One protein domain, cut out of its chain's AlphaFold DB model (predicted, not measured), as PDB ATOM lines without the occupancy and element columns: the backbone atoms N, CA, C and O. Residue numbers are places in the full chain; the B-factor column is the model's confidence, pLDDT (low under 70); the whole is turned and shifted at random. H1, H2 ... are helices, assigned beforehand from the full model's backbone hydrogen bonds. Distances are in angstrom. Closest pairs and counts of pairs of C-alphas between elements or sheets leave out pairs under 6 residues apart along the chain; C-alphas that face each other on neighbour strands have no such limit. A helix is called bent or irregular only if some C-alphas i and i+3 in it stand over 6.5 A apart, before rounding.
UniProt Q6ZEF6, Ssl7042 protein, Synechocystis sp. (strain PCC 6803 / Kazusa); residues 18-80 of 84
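Overview. This is residues 18 to 80 of the 84 residues of the protein "Ssl7042 protein" of Synechocystis sp. (strain PCC 6803 / Kazusa) (UniProt Q6ZEF6). One long helix, H3, runs along the longest axis as a base, and three shorter helices lie in a loose row over one side of it: H2 over its earlier part, H1 in the middle and H4 by its end. H1 and H2 cross H3, while H4 packs on H1 beyond the tight turn that ends H3. The printed part has 63 residues with four named helices, in the order H1, H2, H3, H4, and no named strand; its class is all helix, helices being the sole named elements. The whole is compact, with a radius of gyration of the C-alphas of 10.8 A, and it spans 30 by 22 by 17 A.

Along the chain. Find C-alpha 18 at (13.583, 37.943, -30.889); from there H1 runs through residues 18 to 29, 16.2 A from first to last C-alpha. Go on past four residues to H2, residues 34 to 43, 13.4 A long. Then look for C-alpha 52 at (14.279, 51.673, -44.427), where H3 begins; it takes residues 52 to 69 and covers 25.9 A. H3 is neither bent nor irregular, but only just: C-alphas 65 and 68 are 6.5 A apart. After Gly 70 comes H4, residues 71 to 79, 12.1 A long, with C-alpha 79 at (5.806, 30.858, -29.917).

Arrangement. Start at H3, whose residues 59 to 67 alone touch H1; the closest C-alphas are those of Ser 21 and Leu 62, 6.4 A apart, at a steep tilt of 64 degrees, the same way. Look next at residues 52 to 59 of H3, which alone touch H2: the closest C-alphas, of Leu 42 and Val 52, are 6.8 A apart, at a steep tilt of 46 degrees, opposite ways. H1 touches H4 with 19 pairs of C-alphas within 8 A, the closest being those of Arg 22 and Arg 78 at 4.5 A; the tilt is a steep 40 degrees, opposite ways. The packing of the helices is mostly crossed, with 0 of these 3 touching pairs at a shallow tilt. H1 and H2 are close but not clearly touching, with the closest C-alphas, of Leu 27 and Trp 37, 7.4 A apart, at a shallow tilt of 28 degrees, opposite ways. H3 and H4 are also close but not clearly touching, Ile 66 and Trp 74 having the closest C-alphas at 6.8 A. H2 and H4 are apart. In H1, H2 and H4 every O i to N i+4 pair is within hydrogen-bond range; in H3 it is 12 of 14.

Size, cuts and confidence. Measure the size from the C-alphas of Asn 51 to Ser 72, the two farthest apart, at 30.9 A. The printed part has no cut. The links H1 to H2 and H3 to H4 are tight, H2 to H3 is short, and no link is long. The mean pLDDT of the printed part is 85.3, and residues 18 and 80 are under 70.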
ATOM      1  N   LEU A  18      14.608  38.979 -31.019       69.69
ATOM      2  CA  LEU A  18      13.583  37.943 -30.889       69.69
ATOM      3  C   LEU A  18      12.256  38.431 -31.471       69.69
ATOM      4  O   LEU A  18      11.641  37.710 -32.244       69.69
ATOM      5  N   ARG A  19      11.872  39.686 -31.196       77.75
ATOM      6  CA  ARG A  19      10.656  40.308 -31.741       77.75
ATOM      7  C   ARG A  19      10.653  40.302 -33.269       77.75
ATOM      8  O   ARG A  19       9.698  39.812 -33.858       77.75
ATOM      9  N   GLU A  20      11.711  40.793 -33.911       83.19
ATOM     10  CA  GLU A  20      11.789  40.789 -35.377       83.19
ATOM     11  C   GLU A  20      11.761  39.376 -35.962       83.19
ATOM     12  O   GLU A  20      11.085  39.146 -36.959       83.19
ATOM     13  N   SER A  21      12.441  38.416 -35.330       83.00
ATOM     14  CA  SER A  21      12.404  37.013 -35.765       83.00
ATOM     15  C   SER A  21      10.990  36.430 -35.654       83.00
ATOM     16  O   SER A  21      10.533  35.765 -36.580       83.00
ATOM     17  N   ARG A  22      10.276  36.745 -34.562       84.88
ATOM     18  CA  ARG A  22       8.876  36.369 -34.302       84.88
ATOM     19  C   ARG A  22       7.951  36.892 -35.396       84.88
ATOM     20  O   ARG A  22       7.135  36.146 -35.921       84.88
ATOM     21  N   ILE A  23       8.129  38.157 -35.771       86.88
ATOM     22  CA  ILE A  23       7.351  38.816 -36.824       86.88
ATOM     23  C   ILE A  23       7.634  38.177 -38.181       86.88
ATOM     24  O   ILE A  23       6.703  37.838 -38.895       86.88
ATOM     25  N   ILE A  24       8.901  37.964 -38.536       87.75
ATOM     26  CA  ILE A  24       9.265  37.328 -39.809       87.75
ATOM     27  C   ILE A  24       8.701  35.906 -39.897       87.75
ATOM     28  O   ILE A  24       8.153  35.538 -40.932       87.75
ATOM     29  N   ALA A  25       8.788  35.128 -38.816       88.94
ATOM     30  CA  ALA A  25       8.200  33.795 -38.746       88.94
ATOM     31  C   ALA A  25       6.670  33.827 -38.883       88.94
ATOM     32  O   ALA A  25       6.104  33.009 -39.601       88.94
ATOM     33  N   ASP A  26       6.003  34.791 -38.246       88.50
ATOM     34  CA  ASP A  26       4.556  34.972 -38.362       88.50
ATOM     35  C   ASP A  26       4.131  35.350 -39.793       88.50
ATOM     36  O   ASP A  26       3.221  34.739 -40.345       88.50
ATOM     37  N   LEU A  27       4.848  36.271 -40.446       88.88
ATOM     38  CA  LEU A  27       4.601  36.647 -41.844       88.88
ATOM     39  C   LEU A  27       4.829  35.466 -42.807       88.88
ATOM     40  O   LEU A  27       4.071  35.298 -43.761       88.88
ATOM     41  N   LEU A  28       5.845  34.630 -42.550       87.50
ATOM     42  CA  LEU A  28       6.096  33.401 -43.313       87.50
ATOM     43  C   LEU A  28       4.980  32.365 -43.116       87.50
ATOM     44  O   LEU A  28       4.525  31.767 -44.092       87.50
ATOM     45  N   LEU A  29       4.486  32.193 -41.884       88.00
ATOM     46  CA  LEU A  29       3.348  31.318 -41.575       88.00
ATOM     47  C   LEU A  29       2.050  31.790 -42.240       88.00
ATOM     48  O   LEU A  29       1.258  30.964 -42.688       88.00
ATOM     49  N   GLN A  30       1.844  33.104 -42.339       88.00
ATOM     50  CA  GLN A  30       0.695  33.693 -43.027       88.00
ATOM     51  C   GLN A  30       0.769  33.567 -44.561       88.00
ATOM     52  O   GLN A  30      -0.218  33.866 -45.229       88.00
ATOM     53  N   LYS A  31       1.909  33.130 -45.129       84.94
ATOM     54  CA  LYS A  31       2.145  32.994 -46.583       84.94
ATOM     55  C   LYS A  31       1.699  34.233 -47.371       84.94
ATOM     56  O   LYS A  31       1.091  34.123 -48.434       84.94
ATOM     57  N   ILE A  32       1.981  35.417 -46.824       86.44
ATOM     58  CA  ILE A  32       1.599  36.683 -47.454       86.44
ATOM     59  C   ILE A  32       2.367  36.906 -48.760       86.44
ATOM     60  O   ILE A  32       3.516  36.486 -48.902       86.44
ATOM     61  N   SER A  33       1.730  37.600 -49.703       87.62
ATOM     62  CA  SER A  33       2.346  37.978 -50.975       87.62
ATOM     63  C   SER A  33       3.464  39.008 -50.777       87.62
ATOM     64  O   SER A  33       3.500  39.727 -49.774       87.62
ATOM     65  N   ASP A  34       4.362  39.136 -51.752       84.56
ATOM     66  CA  ASP A  34       5.502  40.060 -51.706       84.56
ATOM     67  C   ASP A  34       5.059  41.524 -51.538       84.56
ATOM     68  O   ASP A  34       5.741  42.317 -50.883       84.56
ATOM     69  N   GLY A  35       3.890  41.877 -52.087       87.50
ATOM     70  CA  GLY A  35       3.280  43.199 -51.929       87.50
ATOM     71  C   GLY A  35       2.870  43.489 -50.483       87.50
ATOM     72  O   GLY A  35       3.264  44.511 -49.918       87.50
ATOM     73  N   ASP A  36       2.141  42.565 -49.851       88.69
ATOM     74  CA  ASP A  36       1.758  42.658 -48.438       88.69
ATOM     75  C   ASP A  36       2.972  42.613 -47.512       88.69
ATOM     76  O   ASP A  36       3.023  43.328 -46.512       88.69
ATOM     77  N   TRP A  37       3.992  41.832 -47.871       88.19
ATOM     78  CA  TRP A  37       5.257  41.803 -47.151       88.19
ATOM     79  C   TRP A  37       5.905  43.185 -47.112       88.19
ATOM     80  O   TRP A  37       6.263  43.671 -46.040       88.19
ATOM     81  N   GLN A  38       6.041  43.842 -48.268       87.06
ATOM     82  CA  GLN A  38       6.622  45.180 -48.330       87.06
ATOM     83  C   GLN A  38       5.779  46.204 -47.570       87.06
ATOM     84  O   GLN A  38       6.354  46.989 -46.821       87.06
ATOM     85  N   ARG A  39       4.448  46.144 -47.677       89.25
ATOM     86  CA  ARG A  39       3.517  46.982 -46.900       89.25
ATOM     87  C   ARG A  39       3.741  46.820 -45.394       89.25
ATOM     88  O   ARG A  39       4.041  47.786 -44.700       89.25
ATOM     89  N   LYS A  40       3.696  45.590 -44.880       88.12
ATOM     90  CA  LYS A  40       3.894  45.275 -43.452       88.12
ATOM     91  C   LYS A  40       5.265  45.743 -42.951       88.12
ATOM     92  O   LYS A  40       5.397  46.357 -41.896       88.12
ATOM     93  N   ILE A  41       6.309  45.456 -43.718       86.69
ATOM     94  CA  ILE A  41       7.697  45.705 -43.327       86.69
ATOM     95  C   ILE A  41       8.063  47.196 -43.425       86.69
ATOM     96  O   ILE A  41       8.764  47.696 -42.546       86.69
ATOM     97  N   LEU A  42       7.597  47.906 -44.458       85.75
ATOM     98  CA  LEU A  42       7.969  49.297 -44.752       85.75
ATOM     99  C   LEU A  42       6.938  50.322 -44.267       85.75
ATOM    100  O   LEU A  42       7.337  51.324 -43.683       85.75
ATOM    101  N   GLU A  43       5.644  50.092 -44.508       86.75
ATOM    102  CA  GLU A  43       4.571  51.029 -44.133       86.75
ATOM    103  C   GLU A  43       4.153  50.838 -42.679       86.75
ATOM    104  O   GLU A  43       4.125  51.803 -41.922       86.75
ATOM    105  N   GLU A  44       3.899  49.598 -42.250       85.94
ATOM    106  CA  GLU A  44       3.539  49.335 -40.848       85.94
ATOM    107  C   GLU A  44       4.765  49.335 -39.916       85.94
ATOM    108  O   GLU A  44       4.613  49.317 -38.695       85.94
ATOM    109  N   ASN A  45       5.982  49.361 -40.483       84.00
ATOM    110  CA  ASN A  45       7.261  49.292 -39.771       84.00
ATOM    111  C   ASN A  45       7.214  48.274 -38.620       84.00
ATOM    112  O   ASN A  45       7.576  48.573 -37.479       84.00
ATOM    113  N   VAL A  46       6.735  47.059 -38.908       83.94
ATOM    114  CA  VAL A  46       6.564  46.013 -37.884       83.94
ATOM    115  C   VAL A  46       7.883  45.677 -37.177       83.94
ATOM    116  O   VAL A  46       7.886  45.319 -36.003       83.94
ATOM    117  N   LEU A  47       9.022  45.872 -37.852       81.31
ATOM    118  CA  LEU A  47      10.358  45.687 -37.280       81.31
ATOM    119  C   LEU A  47      10.780  46.823 -36.328       81.31
ATOM    120  O   LEU A  47      11.765  46.665 -35.613       81.31
ATOM    121  N   GLN A  48      10.052  47.946 -36.308       82.44
ATOM    122  CA  GLN A  48      10.308  49.132 -35.478       82.44
ATOM    123  C   GLN A  48      11.735  49.685 -35.653       82.44
ATOM    124  O   GLN A  48      12.377  50.143 -34.708       82.44
ATOM    125  N   ILE A  49      12.258  49.635 -36.882       81.19
ATOM    126  CA  ILE A  49      13.603  50.114 -37.215       81.19
ATOM    127  C   ILE A  49      13.479  51.517 -37.817       81.19
ATOM    128  O   ILE A  49      12.624  51.776 -38.657       81.19
ATOM    129  N   GLY A  50      14.354  52.437 -37.405       81.06
ATOM    130  CA  GLY A  50      14.312  53.832 -37.864       81.06
ATOM    131  C   GLY A  50      14.830  54.077 -39.287       81.06
ATOM    132  O   GLY A  50      14.769  55.206 -39.756       81.06
ATOM    133  N   ASN A  51      15.361  53.055 -39.968       84.19
ATOM    134  CA  ASN A  51      15.948  53.185 -41.303       84.19
ATOM    135  C   ASN A  51      15.432  52.112 -42.267       84.19
ATOM    136  O   ASN A  51      15.597  50.916 -42.018       84.19
ATOM    137  N   VAL A  52      14.888  52.543 -43.407       84.50
ATOM    138  CA  VAL A  52      14.279  51.673 -44.427       84.50
ATOM    139  C   VAL A  52      15.270  50.670 -45.022       84.50
ATOM    140  O   VAL A  52      14.926  49.512 -45.255       84.50
ATOM    141  N   GLU A  53      16.523  51.062 -45.237       87.06
ATOM    142  CA  GLU A  53      17.536  50.141 -45.770       87.06
ATOM    143  C   GLU A  53      17.882  49.050 -44.752       87.06
ATOM    144  O   GLU A  53      18.038  47.878 -45.102       87.06
ATOM    145  N   SER A  54      17.919  49.418 -43.469       84.88
ATOM    146  CA  SER A  54      18.124  48.475 -42.370       84.88
ATOM    147  C   SER A  54      16.935  47.527 -42.235       84.88
ATOM    148  O   SER A  54      17.148  46.333 -42.052       84.88
ATOM    149  N   ILE A  55      15.704  48.026 -42.390       86.81
ATOM    150  CA  ILE A  55      14.482  47.212 -42.446       86.81
ATOM    151  C   ILE A  55      14.613  46.142 -43.536       86.81
ATOM    152  O   ILE A  55      14.507  44.953 -43.240       86.81
ATOM    153  N   LYS A  56      14.905  46.544 -44.781       87.56
ATOM    154  CA  LYS A  56      15.045  45.617 -45.918       87.56
ATOM    155  C   LYS A  56      16.135  44.578 -45.669       87.56
ATOM    156  O   LYS A  56      15.904  43.386 -45.866       87.56
ATOM    157  N   ARG A  57      17.304  45.014 -45.192       87.62
ATOM    158  CA  ARG A  57      18.442  44.131 -44.912       87.62
ATOM    159  C   ARG A  57      18.127  43.114 -43.821       87.62
ATOM    160  O   ARG A  57      18.430  41.936 -43.988       87.62
ATOM    161  N   ILE A  58      17.531  43.554 -42.713       86.31
ATOM    162  CA  ILE A  58      17.179  42.678 -41.590       86.31
ATOM    163  C   ILE A  58      16.056  41.720 -41.989       86.31
ATOM    164  O   ILE A  58      16.188  40.526 -41.743       86.31
ATOM    165  N   ALA A  59      15.011  42.204 -42.667       87.62
ATOM    166  CA  ALA A  59      13.925  41.364 -43.166       87.62
ATOM    167  C   ALA A  59      14.451  40.263 -44.094       87.62
ATOM    168  O   ALA A  59      14.112  39.095 -43.921       87.62
ATOM    169  N   HIS A  60      15.328  40.615 -45.037       88.44
ATOM    170  CA  HIS A  60      15.929  39.656 -45.961       88.44
ATOM    171  C   HIS A  60      16.839  38.642 -45.251       88.44
ATOM    172  O   HIS A  60      16.782  37.449 -45.543       88.44
ATOM    173  N   LEU A  61      17.650  39.097 -44.291       88.06
ATOM    174  CA  LEU A  61      18.557  38.237 -43.531       88.06
ATOM    175  C   LEU A  61      17.798  37.259 -42.628       88.06
ATOM    176  O   LEU A  61      18.146  36.082 -42.574       88.06
ATOM    177  N   LEU A  62      16.757  37.733 -41.940       86.25
ATOM    178  CA  LEU A  62      15.896  36.893 -41.110       86.25
ATOM    179  C   LEU A  62      15.105  35.913 -41.969       86.25
ATOM    180  O   LEU A  62      15.115  34.725 -41.669       86.25
ATOM    181  N   ARG A  63      14.500  36.375 -43.070       87.00
ATOM    182  CA  ARG A  63      13.794  35.503 -44.013       87.00
ATOM    183  C   ARG A  63      14.718  34.407 -44.534       87.00
ATOM    184  O   ARG A  63      14.387  33.247 -44.379       87.00
ATOM    185  N   SER A  64      15.914  34.741 -45.015       88.31
ATOM    186  CA  SER A  64      16.865  33.741 -45.536       88.31
ATOM    187  C   SER A  64      17.324  32.723 -44.488       88.31
ATOM    188  O   SER A  64      17.696  31.608 -44.837       88.31
ATOM    189  N   ARG A  65      17.330  33.093 -43.199       86.56
ATOM    190  CA  ARG A  65      17.641  32.152 -42.115       86.56
ATOM    191  C   ARG A  65      16.445  31.316 -41.695       86.56
ATOM    192  O   ARG A  65      16.648  30.162 -41.353       86.56
ATOM    193  N   ILE A  66      15.249  31.900 -41.670       86.38
ATOM    194  CA  ILE A  66      14.039  31.272 -41.136       86.38
ATOM    195  C   ILE A  66      13.349  30.428 -42.209       86.38
ATOM    196  O   ILE A  66      12.975  29.301 -41.934       86.38
ATOM    197  N   GLU A  67      13.259  30.907 -43.446       86.19
ATOM    198  CA  GLU A  67      12.646  30.216 -44.588       86.19
ATOM    199  C   GLU A  67      13.103  28.746 -44.758       86.19
ATOM    200  O   GLU A  67      12.231  27.880 -44.825       86.19
ATOM    201  N   PRO A  68      14.406  28.389 -44.717       89.50
ATOM    202  CA  PRO A  68      14.831  26.990 -44.856       89.50
ATOM    203  C   PRO A  68      14.580  26.117 -43.615       89.50
ATOM    204  O   PRO A  68      14.731  24.900 -43.692       89.50
ATOM    205  N   LEU A  69      14.222  26.699 -42.467       86.12
ATOM    206  CA  LEU A  69      13.996  25.959 -41.221       86.12
ATOM    207  C   LEU A  69      12.666  25.187 -41.202       86.12
ATOM    208  O   LEU A  69      12.501  24.274 -40.394       86.12
ATOM    209  N   GLY A  70      11.730  25.555 -42.079       84.94
ATOM    210  CA  GLY A  70      10.413  24.933 -42.188       84.94
ATOM    211  C   GLY A  70       9.388  25.405 -41.149       84.94
ATOM    212  O   GLY A  70       9.715  25.947 -40.091       84.94
ATOM    213  N   GLU A  71       8.113  25.158 -41.465       85.75
ATOM    214  CA  GLU A  71       6.934  25.653 -40.735       85.75
ATOM    215  C   GLU A  71       6.953  25.306 -39.232       85.75
ATOM    216  O   GLU A  71       6.573  26.132 -38.401       85.75
ATOM    217  N   SER A  72       7.464  24.127 -38.853       84.50
ATOM    218  CA  SER A  72       7.577  23.705 -37.447       84.50
ATOM    219  C   SER A  72       8.486  24.617 -36.621       84.50
ATOM    220  O   SER A  72       8.175  24.932 -35.473       84.50
ATOM    221  N   LEU A  73       9.599  25.076 -37.200       83.19
ATOM    222  CA  LEU A  73      10.529  25.963 -36.509       83.19
ATOM    223  C   LEU A  73      10.044  27.418 -36.558       83.19
ATOM    224  O   LEU A  73      10.275  28.165 -35.613       83.19
ATOM    225  N   TRP A  74       9.281  27.813 -37.582       88.25
ATOM    226  CA  TRP A  74       8.608  29.119 -37.600       88.25
ATOM    227  C   TRP A  74       7.613  29.241 -36.453       88.25
ATOM    228  O   TRP A  74       7.588  30.266 -35.775       88.25
ATOM    229  N   LEU A  75       6.842  28.181 -36.191       86.06
ATOM    230  CA  LEU A  75       5.936  28.125 -35.047       86.06
ATOM    231  C   LEU A  75       6.700  28.264 -33.735       86.06
ATOM    232  O   LEU A  75       6.301  29.081 -32.925       86.06
ATOM    233  N   LEU A  76       7.824  27.568 -33.551       84.50
ATOM    234  CA  LEU A  76       8.658  27.698 -32.347       84.50
ATOM    235  C   LEU A  76       9.247  29.106 -32.176       84.50
ATOM    236  O   LEU A  76       9.276  29.628 -31.069       84.50
ATOM    237  N   ILE A  77       9.686  29.752 -33.260       83.00
ATOM    238  CA  ILE A  77      10.197  31.131 -33.222       83.00
ATOM    239  C   ILE A  77       9.061  32.109 -32.904       83.00
ATOM    240  O   ILE A  77       9.249  33.027 -32.108       83.00
ATOM    241  N   ARG A  78       7.875  31.898 -33.492       82.44
ATOM    242  CA  ARG A  78       6.655  32.661 -33.207       82.44
ATOM    243  C   ARG A  78       6.126  32.394 -31.800       82.44
ATOM    244  O   ARG A  78       5.536  33.278 -31.201       82.44
ATOM    245  N   ASP A  79       6.311  31.213 -31.244       81.06
ATOM    246  CA  ASP A  79       5.806  30.858 -29.917       81.06
ATOM    247  C   ASP A  79       6.842  31.100 -28.815       81.06
ATOM    248  O   ASP A  79       6.477  31.080 -27.650       81.06
ATOM    249  N   GLY A  80       8.094  31.401 -29.196       65.00
ATOM    250  CA  GLY A  80       9.330  31.441 -28.399       65.00
ATOM    251  C   GLY A  80       9.413  32.427 -27.230       65.00
ATOM    252  O   GLY A  80      10.425  33.097 -27.062       65.00
TER     253      GLY A  80